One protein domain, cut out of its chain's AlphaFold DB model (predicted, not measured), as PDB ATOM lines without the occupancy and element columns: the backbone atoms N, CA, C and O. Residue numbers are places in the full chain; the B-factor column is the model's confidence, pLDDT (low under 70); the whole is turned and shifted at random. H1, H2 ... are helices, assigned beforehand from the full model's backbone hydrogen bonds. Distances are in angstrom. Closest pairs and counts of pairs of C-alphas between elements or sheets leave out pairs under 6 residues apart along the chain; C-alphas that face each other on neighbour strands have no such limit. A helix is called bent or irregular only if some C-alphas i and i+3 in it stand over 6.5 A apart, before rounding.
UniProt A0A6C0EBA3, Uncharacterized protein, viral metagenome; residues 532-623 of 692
ATOM      1  N   TYR A 532      92.108  21.566  11.682       67.81
ATOM      2  CA  TYR A 532      92.932  22.684  12.128       67.81
ATOM      3  C   TYR A 532      92.689  23.941  11.282       67.81
ATOM      4  O   TYR A 532      92.665  23.902  10.048       67.81
ATOM      5  N   LYS A 533      92.592  25.077  11.986       58.16
ATOM      6  CA  LYS A 533      92.267  26.430  11.496       58.16
ATOM      7  C   LYS A 533      93.048  26.905  10.262       58.16
ATOM      8  O   LYS A 533      92.556  27.763   9.537       58.16
ATOM      9  N   ASN A 534      94.236  26.355  10.024       64.12
ATOM     10  CA  ASN A 534      95.125  26.762   8.936       64.12
ATOM     11  C   ASN A 534      95.006  25.889   7.674       64.12
ATOM     12  O   ASN A 534      95.459  26.309   6.617       64.12
ATOM     13  N   ILE A 535      94.455  24.675   7.790       63.91
ATOM     14  CA  ILE A 535      94.477  23.647   6.731       63.91
ATOM     15  C   ILE A 535      93.081  23.455   6.124       63.91
ATOM     16  O   ILE A 535      92.936  23.114   4.952       63.91
ATOM     17  N   PHE A 536      92.034  23.672   6.919       70.31
ATOM     18  CA  PHE A 536      90.666  23.418   6.500       70.31
ATOM     19  C   PHE A 536      90.067  24.599   5.719       70.31
ATOM     20  O   PHE A 536      89.533  25.540   6.299       70.31
ATOM     21  N   THR A 537      90.152  24.552   4.391       82.00
ATOM     22  CA  THR A 537      89.481  25.505   3.494       82.00
ATOM     23  C   THR A 537      88.078  25.024   3.104       82.00
ATOM     24  O   THR A 537      87.708  23.862   3.301       82.00
ATOM     25  N   ILE A 538      87.286  25.914   2.496       78.19
ATOM     26  CA  ILE A 538      85.974  25.568   1.924       78.19
ATOM     27  C   ILE A 538      86.146  24.611   0.735       78.19
ATOM     28  O   ILE A 538      85.381  23.661   0.600       78.19
ATOM     29  N   ASP A 539      87.183  24.808  -0.082       83.81
ATOM     30  CA  ASP A 539      87.463  23.986  -1.263       83.81
ATOM     31  C   ASP A 539      87.964  22.579  -0.893       83.81
ATOM     32  O   ASP A 539      87.715  21.610  -1.627       83.81
ATOM     33  N   LEU A 540      88.606  22.435   0.272       82.25
ATOM     34  CA  LEU A 540      88.926  21.148   0.880       82.25
ATOM     35  C   LEU A 540      87.670  20.503   1.483       82.25
ATOM     36  O   LEU A 540      87.422  19.324   1.236       82.25
ATOM     37  N   PHE A 541      86.831  21.260   2.199       81.94
ATOM     38  CA  PHE A 541      85.548  20.765   2.713       81.94
ATOM     39  C   PHE A 541      84.626  20.254   1.601       81.94
ATOM     40  O   PHE A 541      84.072  19.159   1.709       81.94
ATOM     41  N   GLU A 542      84.484  21.005   0.510       81.31
ATOM     42  CA  GLU A 542      83.711  20.596  -0.661       81.31
ATOM     43  C   GLU A 542      84.252  19.311  -1.288       81.31
ATOM     44  O   GLU A 542      83.470  18.467  -1.732       81.31
ATOM     45  N   TYR A 543      85.575  19.153  -1.326       85.88
ATOM     46  CA  TYR A 543      86.227  17.942  -1.810       85.88
ATOM     47  C   TYR A 543      85.984  16.745  -0.871       85.88
ATOM     48  O   TYR A 543      85.634  15.671  -1.361       85.88
ATOM     49  N   TYR A 544      86.032  16.921   0.457       81.88
ATOM     50  CA  TYR A 544      85.575  15.892   1.406       81.88
ATOM     51  C   TYR A 544      84.098  15.539   1.134       81.88
ATOM     52  O   TYR A 544      83.768  14.366   0.977       81.88
ATOM     53  N   CYS A 545      83.226  16.540   0.941       77.75
ATOM     54  CA  CYS A 545      81.802  16.363   0.619       77.75
ATOM     55  C   CYS A 545      81.514  15.715  -0.752       77.75
ATOM     56  O   CYS A 545      80.340  15.604  -1.131       77.75
ATOM     57  N   LYS A 546      82.542  15.388  -1.542       83.88
ATOM     58  CA  LYS A 546      82.435  14.701  -2.838       83.88
ATOM     59  C   LYS A 546      82.963  13.259  -2.774       83.88
ATOM     60  O   LYS A 546      82.522  12.448  -3.580       83.88
ATOM     61  N   HIS A 547      83.829  12.936  -1.805       82.38
ATOM     62  CA  HIS A 547      84.560  11.658  -1.742       82.38
ATOM     63  C   HIS A 547      84.405  10.881  -0.419       82.38
ATOM     64  O   HIS A 547      84.712   9.692  -0.373       82.38
ATOM     65  N   CYS A 548      83.915  11.510   0.654       79.06
ATOM     66  CA  CYS A 548      83.571  10.819   1.900       79.06
ATOM     67  C   CYS A 548      82.223  10.091   1.802       79.06
ATOM     68  O   CYS A 548      81.300  10.566   1.137       79.06
ATOM     69  N   ASP A 549      82.063   9.016   2.580       80.69
ATOM     70  CA  ASP A 549      80.730   8.545   2.973       80.69
ATOM     71  C   ASP A 549      79.978   9.676   3.713       80.69
ATOM     72  O   ASP A 549      80.493  10.184   4.719       80.69
ATOM     73  N   PRO A 550      78.771  10.080   3.263       74.12
ATOM     74  CA  PRO A 550      78.030  11.164   3.893       74.12
ATOM     75  C   PRO A 550      77.706  10.913   5.369       74.12
ATOM     76  O   PRO A 550      77.735  11.860   6.151       74.12
ATOM     77  N   HIS A 551      77.422   9.671   5.778       73.75
ATOM     78  CA  HIS A 551      77.037   9.372   7.161       73.75
ATOM     79  C   HIS A 551      78.221   9.548   8.130       73.75
ATOM     80  O   HIS A 551      78.103  10.269   9.126       73.75
ATOM     81  N   HIS A 552      79.390   8.981   7.816       75.94
ATOM     82  CA  HIS A 552      80.611   9.214   8.592       75.94
ATOM     83  C   HIS A 552      80.996  10.702   8.604       75.94
ATOM     84  O   HIS A 552      81.371  11.245   9.646       75.94
ATOM     85  N   MET A 553      80.865  11.384   7.460       76.88
ATOM     86  CA  MET A 553      81.162  12.810   7.360       76.88
ATOM     87  C   MET A 553      80.248  13.658   8.258       76.88
ATOM     88  O   MET A 553      80.753  14.517   8.979       76.88
ATOM     89  N   MET A 554      78.939  13.387   8.288       73.25
ATOM     90  CA  MET A 554      77.984  14.069   9.175       73.25
ATOM     91  C   MET A 554      78.364  13.913  10.648       73.25
ATOM     92  O   MET A 554      78.443  14.912  11.361       73.25
ATOM     93  N   GLN A 555      78.659  12.687  11.100       77.81
ATOM     94  CA  GLN A 555      79.074  12.436  12.486       77.81
ATOM     95  C   GLN A 555      80.345  13.212  12.848       77.81
ATOM     96  O   GLN A 555      80.423  13.812  13.924       77.81
ATOM     97  N   LYS A 556      81.331  13.248  11.942       76.50
ATOM     98  CA  LYS A 556      82.570  13.996  12.170       76.50
ATOM     99  C   LYS A 556      82.321  15.506  12.224       76.50
ATOM    100  O   LYS A 556      82.800  16.133  13.163       76.50
ATOM    101  N   ILE A 557      81.522  16.066  11.307       75.75
ATOM    102  CA  ILE A 557      81.120  17.487  11.307       75.75
ATOM    103  C   ILE A 557      80.394  17.854  12.611       75.75
ATOM    104  O   ILE A 557      80.759  18.835  13.254       75.75
ATOM    105  N   ILE A 558      79.415  17.054  13.050       77.06
ATOM    106  CA  ILE A 558      78.668  17.283  14.302       77.06
ATOM    107  C   ILE A 558      79.616  17.422  15.507       77.06
ATOM    108  O   ILE A 558      79.378  18.247  16.387       77.06
ATOM    109  N   ASN A 559      80.709  16.655  15.546       79.00
ATOM    110  CA  ASN A 559      81.664  16.683  16.657       79.00
ATOM    111  C   ASN A 559      82.507  17.966  16.743       79.00
ATOM    112  O   ASN A 559      82.917  18.319  17.843       79.00
ATOM    113  N   ILE A 560      82.743  18.642  15.618       77.00
ATOM    114  CA  ILE A 560      83.710  19.749  15.465       77.00
ATOM    115  C   ILE A 560      83.062  21.082  15.074       77.00
ATOM    116  O   ILE A 560      83.729  22.110  15.023       77.00
ATOM    117  N   VAL A 561      81.758  21.095  14.789       78.44
ATOM    118  CA  VAL A 561      81.006  22.296  14.396       78.44
ATOM    119  C   VAL A 561      81.212  23.515  15.317       78.44
ATOM    120  O   VAL A 561      81.274  24.614  14.769       78.44
ATOM    121  N   PRO A 562      81.380  23.388  16.653       76.25
ATOM    122  CA  PRO A 562      81.777  24.519  17.497       76.25
ATOM    123  C   PRO A 562      83.132  25.128  17.094       76.25
ATOM    124  O   PRO A 562      83.232  26.339  16.920       76.25
ATOM    125  N   GLU A 563      84.148  24.293  16.855       78.44
ATOM    126  CA  GLU A 563      85.500  24.711  16.451       78.44
ATOM    127  C   GLU A 563      85.493  25.373  15.065       78.44
ATOM    128  O   GLU A 563      86.165  26.384  14.849       78.44
ATOM    129  N   ILE A 564      84.690  24.844  14.132       73.12
ATOM    130  CA  ILE A 564      84.476  25.445  12.806       73.12
ATOM    131  C   ILE A 564      83.758  26.802  12.949       73.12
ATOM    132  O   ILE A 564      84.173  27.781  12.327       73.12
ATOM    133  N   TYR A 565      82.736  26.908  13.805       75.69
ATOM    134  CA  TYR A 565      81.984  28.149  14.023       75.69
ATOM    135  C   TYR A 565      82.861  29.266  14.611       75.69
ATOM    136  O   TYR A 565      82.903  30.367  14.057       75.69
ATOM    137  N   GLU A 566      83.636  28.967  15.660       76.06
ATOM    138  CA  GLU A 566      84.645  29.879  16.230       76.06
ATOM    139  C   GLU A 566      85.774  30.223  15.241       76.06
ATOM    140  O   GLU A 566      86.464  31.241  15.379       76.06
ATOM    141  N   THR A 567      85.992  29.376  14.233       74.25
ATOM    142  CA  THR A 567      87.076  29.551  13.270       74.25
ATOM    143  C   THR A 567      86.704  30.406  12.069       74.25
ATOM    144  O   THR A 567      87.456  31.334  11.759       74.25
ATOM    145  N   PHE A 568      85.592  30.096  11.401       74.44
ATOM    146  CA  PHE A 568      85.273  30.616  10.066       74.44
ATOM    147  C   PHE A 568      84.116  31.623  10.037       74.44
ATOM    148  O   PHE A 568      83.936  32.290   9.015       74.44
ATOM    149  N   GLY A 569      83.355  31.751  11.130       80.62
ATOM    150  CA  GLY A 569      82.247  32.698  11.255       80.62
ATOM    151  C   GLY A 569      81.039  32.411  10.350       80.62
ATOM    152  O   GLY A 569      80.987  31.429   9.606       80.62
ATOM    153  N   ASP A 570      80.044  33.295  10.429       76.62
ATOM    154  CA  ASP A 570      78.687  33.037   9.928       76.62
ATOM    155  C   ASP A 570      78.577  32.783   8.419       76.62
ATOM    156  O   ASP A 570      77.812  31.909   8.018       76.62
ATOM    157  N   GLU A 571      79.326  33.493   7.568       78.88
ATOM    158  CA  GLU A 571      79.217  33.330   6.107       78.88
ATOM    159  C   GLU A 571      79.684  31.939   5.650       78.88
ATOM    160  O   GLU A 571      79.064  31.292   4.803       78.88
ATOM    161  N   ASN A 572      80.772  31.453   6.243       77.25
ATOM    162  CA  ASN A 572      81.373  30.175   5.886       77.25
ATOM    163  C   ASN A 572      80.655  29.015   6.573       77.25
ATOM    164  O   ASN A 572      80.425  27.989   5.937       77.25
ATOM    165  N   MET A 573      80.192  29.207   7.813       78.94
ATOM    166  CA  MET A 573      79.253  28.279   8.444       78.94
ATOM    167  C   MET A 573      77.971  28.140   7.629       78.94
ATOM    168  O   MET A 573      77.493  27.021   7.466       78.94
ATOM    169  N   LYS A 574      77.461  29.224   7.026       77.88
ATOM    170  CA  LYS A 574      76.323  29.125   6.111       77.88
ATOM    171  C   LYS A 574      76.629  28.206   4.927       77.88
ATOM    172  O   LYS A 574      75.868  27.277   4.710       77.88
ATOM    173  N   LYS A 575      77.750  28.387   4.216       80.19
ATOM    174  CA  LYS A 575      78.153  27.504   3.093       80.19
ATOM    175  C   LYS A 575      78.302  26.043   3.536       80.19
ATOM    176  O   LYS A 575      77.829  25.132   2.857       80.19
ATOM    177  N   ILE A 576      78.911  25.824   4.705       76.44
ATOM    178  CA  ILE A 576      79.072  24.496   5.310       76.44
ATOM    179  C   ILE A 576      77.711  23.851   5.602       76.44
ATOM    180  O   ILE A 576      77.567  22.648   5.405       76.44
ATOM    181  N   ILE A 577      76.705  24.630   6.010       73.75
ATOM    182  CA  ILE A 577      75.374  24.119   6.368       73.75
ATOM    183  C   ILE A 577      74.430  24.035   5.168       73.75
ATOM    184  O   ILE A 577      73.688  23.068   5.083       73.75
ATOM    185  N   ASP A 578      74.517  24.944   4.196       79.69
ATOM    186  CA  ASP A 578      73.855  24.814   2.891       79.69
ATOM    187  C   ASP A 578      74.268  23.458   2.257       79.69
ATOM    188  O   ASP A 578      73.422  22.707   1.766       79.69
ATOM    189  N   ARG A 579      75.551  23.068   2.385       76.12
ATOM    190  CA  ARG A 579      76.068  21.750   1.971       76.12
ATOM    191  C   ARG A 579      75.745  20.603   2.942       76.12
ATOM    192  O   ARG A 579      75.502  19.486   2.485       76.12
ATOM    193  N   PHE A 580      75.709  20.843   4.255       73.44
ATOM    194  CA  PHE A 580      75.245  19.858   5.246       73.44
ATOM    195  C   PHE A 580      73.782  19.489   4.994       73.44
ATOM    196  O   PHE A 580      73.438  18.320   5.090       73.44
ATOM    197  N   ASP A 581      72.942  20.446   4.599       72.88
ATOM    198  CA  ASP A 581      71.558  20.236   4.179       72.88
ATOM    199  C   ASP A 581      71.473  19.426   2.877       72.88
ATOM    200  O   ASP A 581      70.642  18.531   2.781       72.88
ATOM    201  N   GLU A 582      72.335  19.665   1.882       77.38
ATOM    202  CA  GLU A 582      72.387  18.825   0.670       77.38
ATOM    203  C   GLU A 582      72.785  17.370   0.969       77.38
ATOM    204  O   GLU A 582      72.214  16.436   0.397       77.38
ATOM    205  N   LEU A 583      73.769  17.160   1.851       69.81
ATOM    206  CA  LEU A 583      74.148  15.826   2.333       69.81
ATOM    207  C   LEU A 583      73.034  15.222   3.198       69.81
ATOM    208  O   LEU A 583      72.718  14.040   3.054       69.81
ATOM    209  N   SER A 584      72.382  16.045   4.018       67.25
ATOM    210  CA  SER A 584      71.255  15.645   4.852       67.25
ATOM    211  C   SER A 584      70.084  15.200   3.998       67.25
ATOM    212  O   SER A 584      69.585  14.119   4.235       67.25
ATOM    213  N   ILE A 585      69.681  15.927   2.954       68.44
ATOM    214  CA  ILE A 585      68.587  15.531   2.047       68.44
ATOM    215  C   ILE A 585      68.875  14.174   1.379       68.44
ATOM    216  O   ILE A 585      67.966  13.355   1.228       68.44
ATOM    217  N   LYS A 586      70.139  13.891   1.033       68.25
ATOM    218  CA  LYS A 586      70.556  12.576   0.512       68.25
ATOM    219  C   LYS A 586      70.423  11.465   1.563       68.25
ATOM    220  O   LYS A 586      69.976  10.376   1.218       68.25
ATOM    221  N   LEU A 587      70.757  11.745   2.825       62.22
ATOM    222  CA  LEU A 587      70.633  10.820   3.963       62.22
ATOM    223  C   LEU A 587      69.226  10.761   4.583       62.22
ATOM    224  O   LEU A 587      68.899   9.793   5.267       62.22
ATOM    225  N   TYR A 588      68.370  11.753   4.338       55.28
ATOM    226  CA  TYR A 588      67.007  11.829   4.875       55.28
ATOM    227  C   TYR A 588      66.093  10.819   4.183       55.28
ATOM    228  O   TYR A 588      65.207  10.259   4.817       55.28
ATOM    229  N   ARG A 589      66.404  10.472   2.924       55.56
ATOM    230  CA  ARG A 589      65.861   9.285   2.236       55.56
ATOM    231  C   ARG A 589      66.105   7.977   3.013       55.56
ATOM    232  O   ARG A 589      65.393   7.009   2.781       55.56
ATOM    233  N   ASN A 590      67.060   7.979   3.950       53.50
ATOM    234  CA  ASN A 590      67.425   6.864   4.827       53.50
ATOM    235  C   ASN A 590      67.196   7.173   6.333       53.50
ATOM    236  O   ASN A 590      67.677   6.420   7.174       53.50
ATOM    237  N   ASN A 591      66.493   8.261   6.697       54.25
ATOM    238  CA  ASN A 591      66.195   8.678   8.084       54.25
ATOM    239  C   ASN A 591      67.412   8.884   9.034       54.25
ATOM    240  O   ASN A 591      67.284   8.691  10.242       54.25
ATOM    241  N   GLN A 592      68.590   9.288   8.537       57.25
ATOM    242  CA  GLN A 592      69.846   9.306   9.326       57.25
ATOM    243  C   GLN A 592      70.387  10.692   9.763       57.25
ATOM    244  O   GLN A 592      71.546  10.804  10.164       57.25
ATOM    245  N   CYS A 593      69.585  11.760   9.718       63.59
ATOM    246  CA  CYS A 593      70.061  13.125  10.005       63.59
ATOM    247  C   CYS A 593      69.835  13.558  11.461       63.59
ATOM    248  O   CYS A 593      68.775  14.073  11.816       63.59
ATOM    249  N   ASP A 594      70.863  13.403  12.297       77.56
ATOM    250  CA  ASP A 594      70.820  13.738  13.726       77.56
ATOM    251  C   ASP A 594      71.056  15.242  14.006       77.56
ATOM    252  O   ASP A 594      72.057  15.667  14.593       77.56
ATOM    253  N   TYR A 595      70.109  16.074  13.561       80.94
ATOM    254  CA  TYR A 595      70.082  17.509  13.875       80.94
ATOM    255  C   TYR A 595      69.892  17.782  15.382       80.94
ATOM    256  O   TYR A 595      70.309  18.835  15.872       80.94
ATOM    257  N   ASP A 596      69.316  16.832  16.127       82.12
ATOM    258  CA  ASP A 596      69.221  16.889  17.586       82.12
ATOM    259  C   ASP A 596      70.633  16.924  18.211       82.12
ATOM    260  O   ASP A 596      70.915  17.835  18.989       82.12
ATOM    261  N   ASN A 597      71.545  16.015  17.827       81.75
ATOM    262  CA  ASN A 597      72.952  16.028  18.266       81.75
ATOM    263  C   ASN A 597      73.783  17.180  17.672       81.75
ATOM    264  O   ASN A 597      74.798  17.570  18.254       81.75
ATOM    265  N   LEU A 598      73.372  17.770  16.545       79.19
ATOM    266  CA  LEU A 598      74.011  18.986  16.033       79.19
ATOM    267  C   LEU A 598      73.732  20.186  16.956       79.19
ATOM    268  O   LEU A 598      74.662  20.872  17.391       79.19
ATOM    269  N   CYS A 599      72.465  20.406  17.317       82.88
ATOM    270  CA  CYS A 599      72.068  21.462  18.254       82.88
ATOM    271  C   CYS A 599      72.333  21.120  19.732       82.88
ATOM    272  O   CYS A 599      72.356  22.028  20.559       82.88
ATOM    273  N   GLU A 600      72.592  19.853  20.073       84.75
ATOM    274  CA  GLU A 600      73.188  19.427  21.352       84.75
ATOM    275  C   GLU A 600      74.540  20.116  21.587       84.75
ATOM    276  O   GLU A 600      74.805  20.578  22.695       84.75
ATOM    277  N   LYS A 601      75.369  20.198  20.535       83.50
ATOM    278  CA  LYS A 601      76.760  20.677  20.598       83.50
ATOM    279  C   LYS A 601      76.925  22.140  20.204       83.50
ATOM    280  O   LYS A 601      77.744  22.833  20.797       83.50
ATOM    281  N   CYS A 602      76.153  22.624  19.231       83.62
ATOM    282  CA  CYS A 602      76.134  24.035  18.850       83.62
ATOM    283  C   CYS A 602      74.687  24.532  18.673       83.62
ATOM    284  O   CYS A 602      74.130  24.484  17.573       83.62
ATOM    285  N   PRO A 603      74.057  25.039  19.749       86.19
ATOM    286  CA  PRO A 603      72.685  25.545  19.718       86.19
ATOM    287  C   PRO A 603      72.430  26.615  18.644       86.19
ATOM    288  O   PRO A 603      71.374  26.601  18.010       86.19
ATOM    289  N   HIS A 604      73.414  27.476  18.347       85.12
ATOM    290  CA  HIS A 604      73.305  28.510  17.306       85.12
ATOM    291  C   HIS A 604      73.068  27.958  15.885       85.12
ATOM    292  O   HIS A 604      72.598  28.709  15.031       85.12
ATOM    293  N   MET A 605      73.319  26.668  15.618       83.31
ATOM    294  CA  MET A 605      73.095  26.045  14.300       83.31
ATOM    295  C   MET A 605      71.635  26.111  13.832       83.31
ATOM    296  O   MET A 605      71.378  26.115  12.626       83.31
ATOM    297  N   ILE A 606      70.680  26.256  14.760       87.75
ATOM    298  CA  ILE A 606      69.251  26.452  14.465       87.75
ATOM    299  C   ILE A 606      68.984  27.593  13.469       87.75
ATOM    300  O   ILE A 606      68.022  27.517  12.706       87.75
ATOM    301  N   LYS A 607      69.842  28.628  13.422       87.31
ATOM    302  CA  LYS A 607      69.678  29.758  12.492       87.31
ATOM    303  C   LYS A 607      69.833  29.364  11.021       87.31
ATOM    304  O   LYS A 607      69.291  30.046  10.154       87.31
ATOM    305  N   PHE A 608      70.522  28.254  10.762       82.75
ATOM    306  CA  PHE A 608      70.847  27.754   9.429       82.75
ATOM    307  C   PHE A 608      70.035  26.509   9.033       82.75
ATOM    308  O   PHE A 608      69.570  26.444   7.901       82.75
ATOM    309  N   ILE A 609      69.809  25.560   9.956       83.19
ATOM    310  CA  ILE A 609      69.001  24.338   9.725       83.19
ATOM    311  C   ILE A 609      67.635  24.716   9.132       83.19
ATOM    312  O   ILE A 609      66.971  25.590   9.691       83.19
ATOM    313  N   ARG A 610      67.171  24.073   8.051       83.81
ATOM    314  CA  ARG A 610      65.850  24.372   7.444       83.81
ATOM    315  C   ARG A 610      64.682  24.246   8.434       83.81
ATOM    316  O   ARG A 610      64.689  23.319   9.242       83.81
ATOM    317  N   PRO A 611      63.635  25.094   8.322       85.12
ATOM    318  CA  PRO A 611      62.436  25.039   9.161       85.12
ATOM    319  C   PRO A 611      61.854  23.635   9.377       85.12
ATOM    320  O   PRO A 611      61.608  23.259  10.519       85.12
ATOM    321  N   LEU A 612      61.737  22.845   8.302       82.19
ATOM    322  CA  LEU A 612      61.202  21.477   8.296       82.19
ATOM    323  C   LEU A 612      61.926  20.510   9.256       82.19
ATOM    324  O   LEU A 612      61.319  19.570   9.757       82.19
ATOM    325  N   TYR A 613      63.211  20.740   9.541       82.31
ATOM    326  CA  TYR A 613      64.026  19.874  10.405       82.31
ATOM    327  C   TYR A 613      64.133  20.379  11.856       82.31
ATOM    328  O   TYR A 613      64.767  19.736  12.696       82.31
ATOM    329  N   ARG A 614      63.522  21.525  12.196       86.50
ATOM    330  CA  ARG A 614      63.605  22.129  13.540       86.50
ATOM    331  C   ARG A 614      62.597  21.488  14.498       86.50
ATOM    332  O   ARG A 614      61.527  22.039  14.753       86.50
ATOM    333  N   THR A 615      62.953  20.331  15.061       87.00
ATOM    334  CA  THR A 615      62.115  19.606  16.034       87.00
ATOM    335  C   THR A 615      61.766  20.467  17.267       87.00
ATOM    336  O   THR A 615      62.559  21.317  17.687       87.00
ATOM    337  N   PRO A 616      60.633  20.221  17.961       86.06
ATOM    338  CA  PRO A 616      60.330  20.857  19.251       86.06
ATOM    339  C   PRO A 616      61.350  20.571  20.374       86.06
ATOM    340  O   PRO A 616      61.254  21.166  21.451       86.06
ATOM    341  N   LYS A 617      62.306  19.655  20.157       88.12
ATOM    342  CA  LYS A 617      63.454  19.391  21.038       88.12
ATOM    343  C   LYS A 617      64.622  20.327  20.703       88.12
ATOM    344  O   LYS A 617      65.100  21.007  21.611       88.12
ATOM    345  N   ILE A 618      64.995  20.451  19.424       89.19
ATOM    346  CA  ILE A 618      65.970  21.441  18.920       89.19
ATOM    347  C   ILE A 618      65.556  22.859  19.319       89.19
ATOM    348  O   ILE A 618      66.342  23.576  19.935       89.19
ATOM    349  N   ASN A 619      64.303  23.234  19.041       89.88
ATOM    350  CA  ASN A 619      63.777  24.573  19.319       89.88
ATOM    351  C   ASN A 619      63.912  24.948  20.806       89.88
ATOM    352  O   ASN A 619      64.413  26.023  21.123       89.88
ATOM    353  N   ARG A 620      63.538  24.047  21.730       89.56
ATOM    354  CA  ARG A 620      63.716  24.287  23.176       89.56
ATOM    355  C   ARG A 620      65.187  24.342  23.567       89.56
ATOM    356  O   ARG A 620      65.579  25.233  24.310       89.56
ATOM    357  N   LYS A 621      66.024  23.428  23.065       88.69
ATOM    358  CA  LYS A 621      67.450  23.409  23.421       88.69
ATOM    359  C   LYS A 621      68.165  24.695  22.995       88.69
ATOM    360  O   LYS A 621      68.926  25.240  23.786       88.69
ATOM    361  N   ALA A 622      67.837  25.225  21.817       87.25
ATOM    362  CA  ALA A 622      68.331  26.512  21.339       87.25
ATOM    363  C   ALA A 622      67.942  27.685  22.256       87.25
ATOM    364  O   ALA A 622      68.823  28.355  22.795       87.25
ATOM    365  N   CYS A 623      66.642  27.898  22.488       88.94
ATOM    366  CA  CYS A 623      66.143  29.030  23.281       88.94
ATOM    367  C   CYS A 623      66.637  29.032  24.734       88.94
ATOM    368  O   CYS A 623      66.772  30.093  25.342       88.94
TER     369      CYS A 623
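This is residues 532 to 623 of the 692 residues of an uncharacterized protein of viral metagenome (UniProt A0A6C0EBA3). The long helix H2 folds back on itself as two arms, H2a and H2b, which stand side by side with H1 in a bundle of three, their centres in a triangle. The short helices H3, H4 and H5 cluster beyond H2, with H3 packed on H2a. The 92 printed residues include five named helices, H1 to H5 in chain order, and no named strand: the class is all helix, with packing mostly aligned. The whole is compact, with a radius of gyration of the C-alphas of 12.6 A, and spans 36 by 29 by 19 A.

H1 is residues 538 to 547. H2, residues 550 to 588, was assigned as one helix by its hydrogen bonds but is bent, C-alphas 567 and 570 being 9.7 A apart; its arms are H2a, 550 to 567, and H2b, 570 to 588. H2a is irregular, with C-alphas 559 and 562 7.9 A apart. H1 touches H2b, closest at the C-alphas of Ile 538 and Asn 572, 7.6 A. H2a and H2b touch at a shallow tilt of 15 degrees, opposite ways, closest at the C-alphas of Tyr 565 and Met 573, 6.2 A. H3, residues 595 to 601, touches H2a's residues 558 to 562 alone, closest at the C-alphas of Ile 558 and Leu 598, 5.3 A. H4 is residues 603 to 607 and H5 616 to 623; they touch, closest at the C-alphas of Pro 603 and Ala 622, 4.7 A. H3 and H5 touch, closest at the C-alphas of Asp 596 and Ile 618, 5.8 A. Every O i to N i+4 pair is within hydrogen-bond range in H1 and H2b, against 11 of 14 in H2a, 2 of 3 in H3, 3 of 4 in H5 and 0 of 1 in H4, where 2 of 2 O i to N i+3 pairs are.

H1 begins at C-alpha 538 (85.974, 25.568, 1.924) and is 14.5 A long. H2a measures 22.5 A, H2b 24.7 A. H5 ends at C-alpha 623 (66.143, 29.030, 23.281).

The C-alphas farthest apart, of Asn 534 and Pro 616, are 36.8 A apart. The printed part has no cut and no long link. Residues 532 to 535 and 583 to 593 have pLDDT under 70.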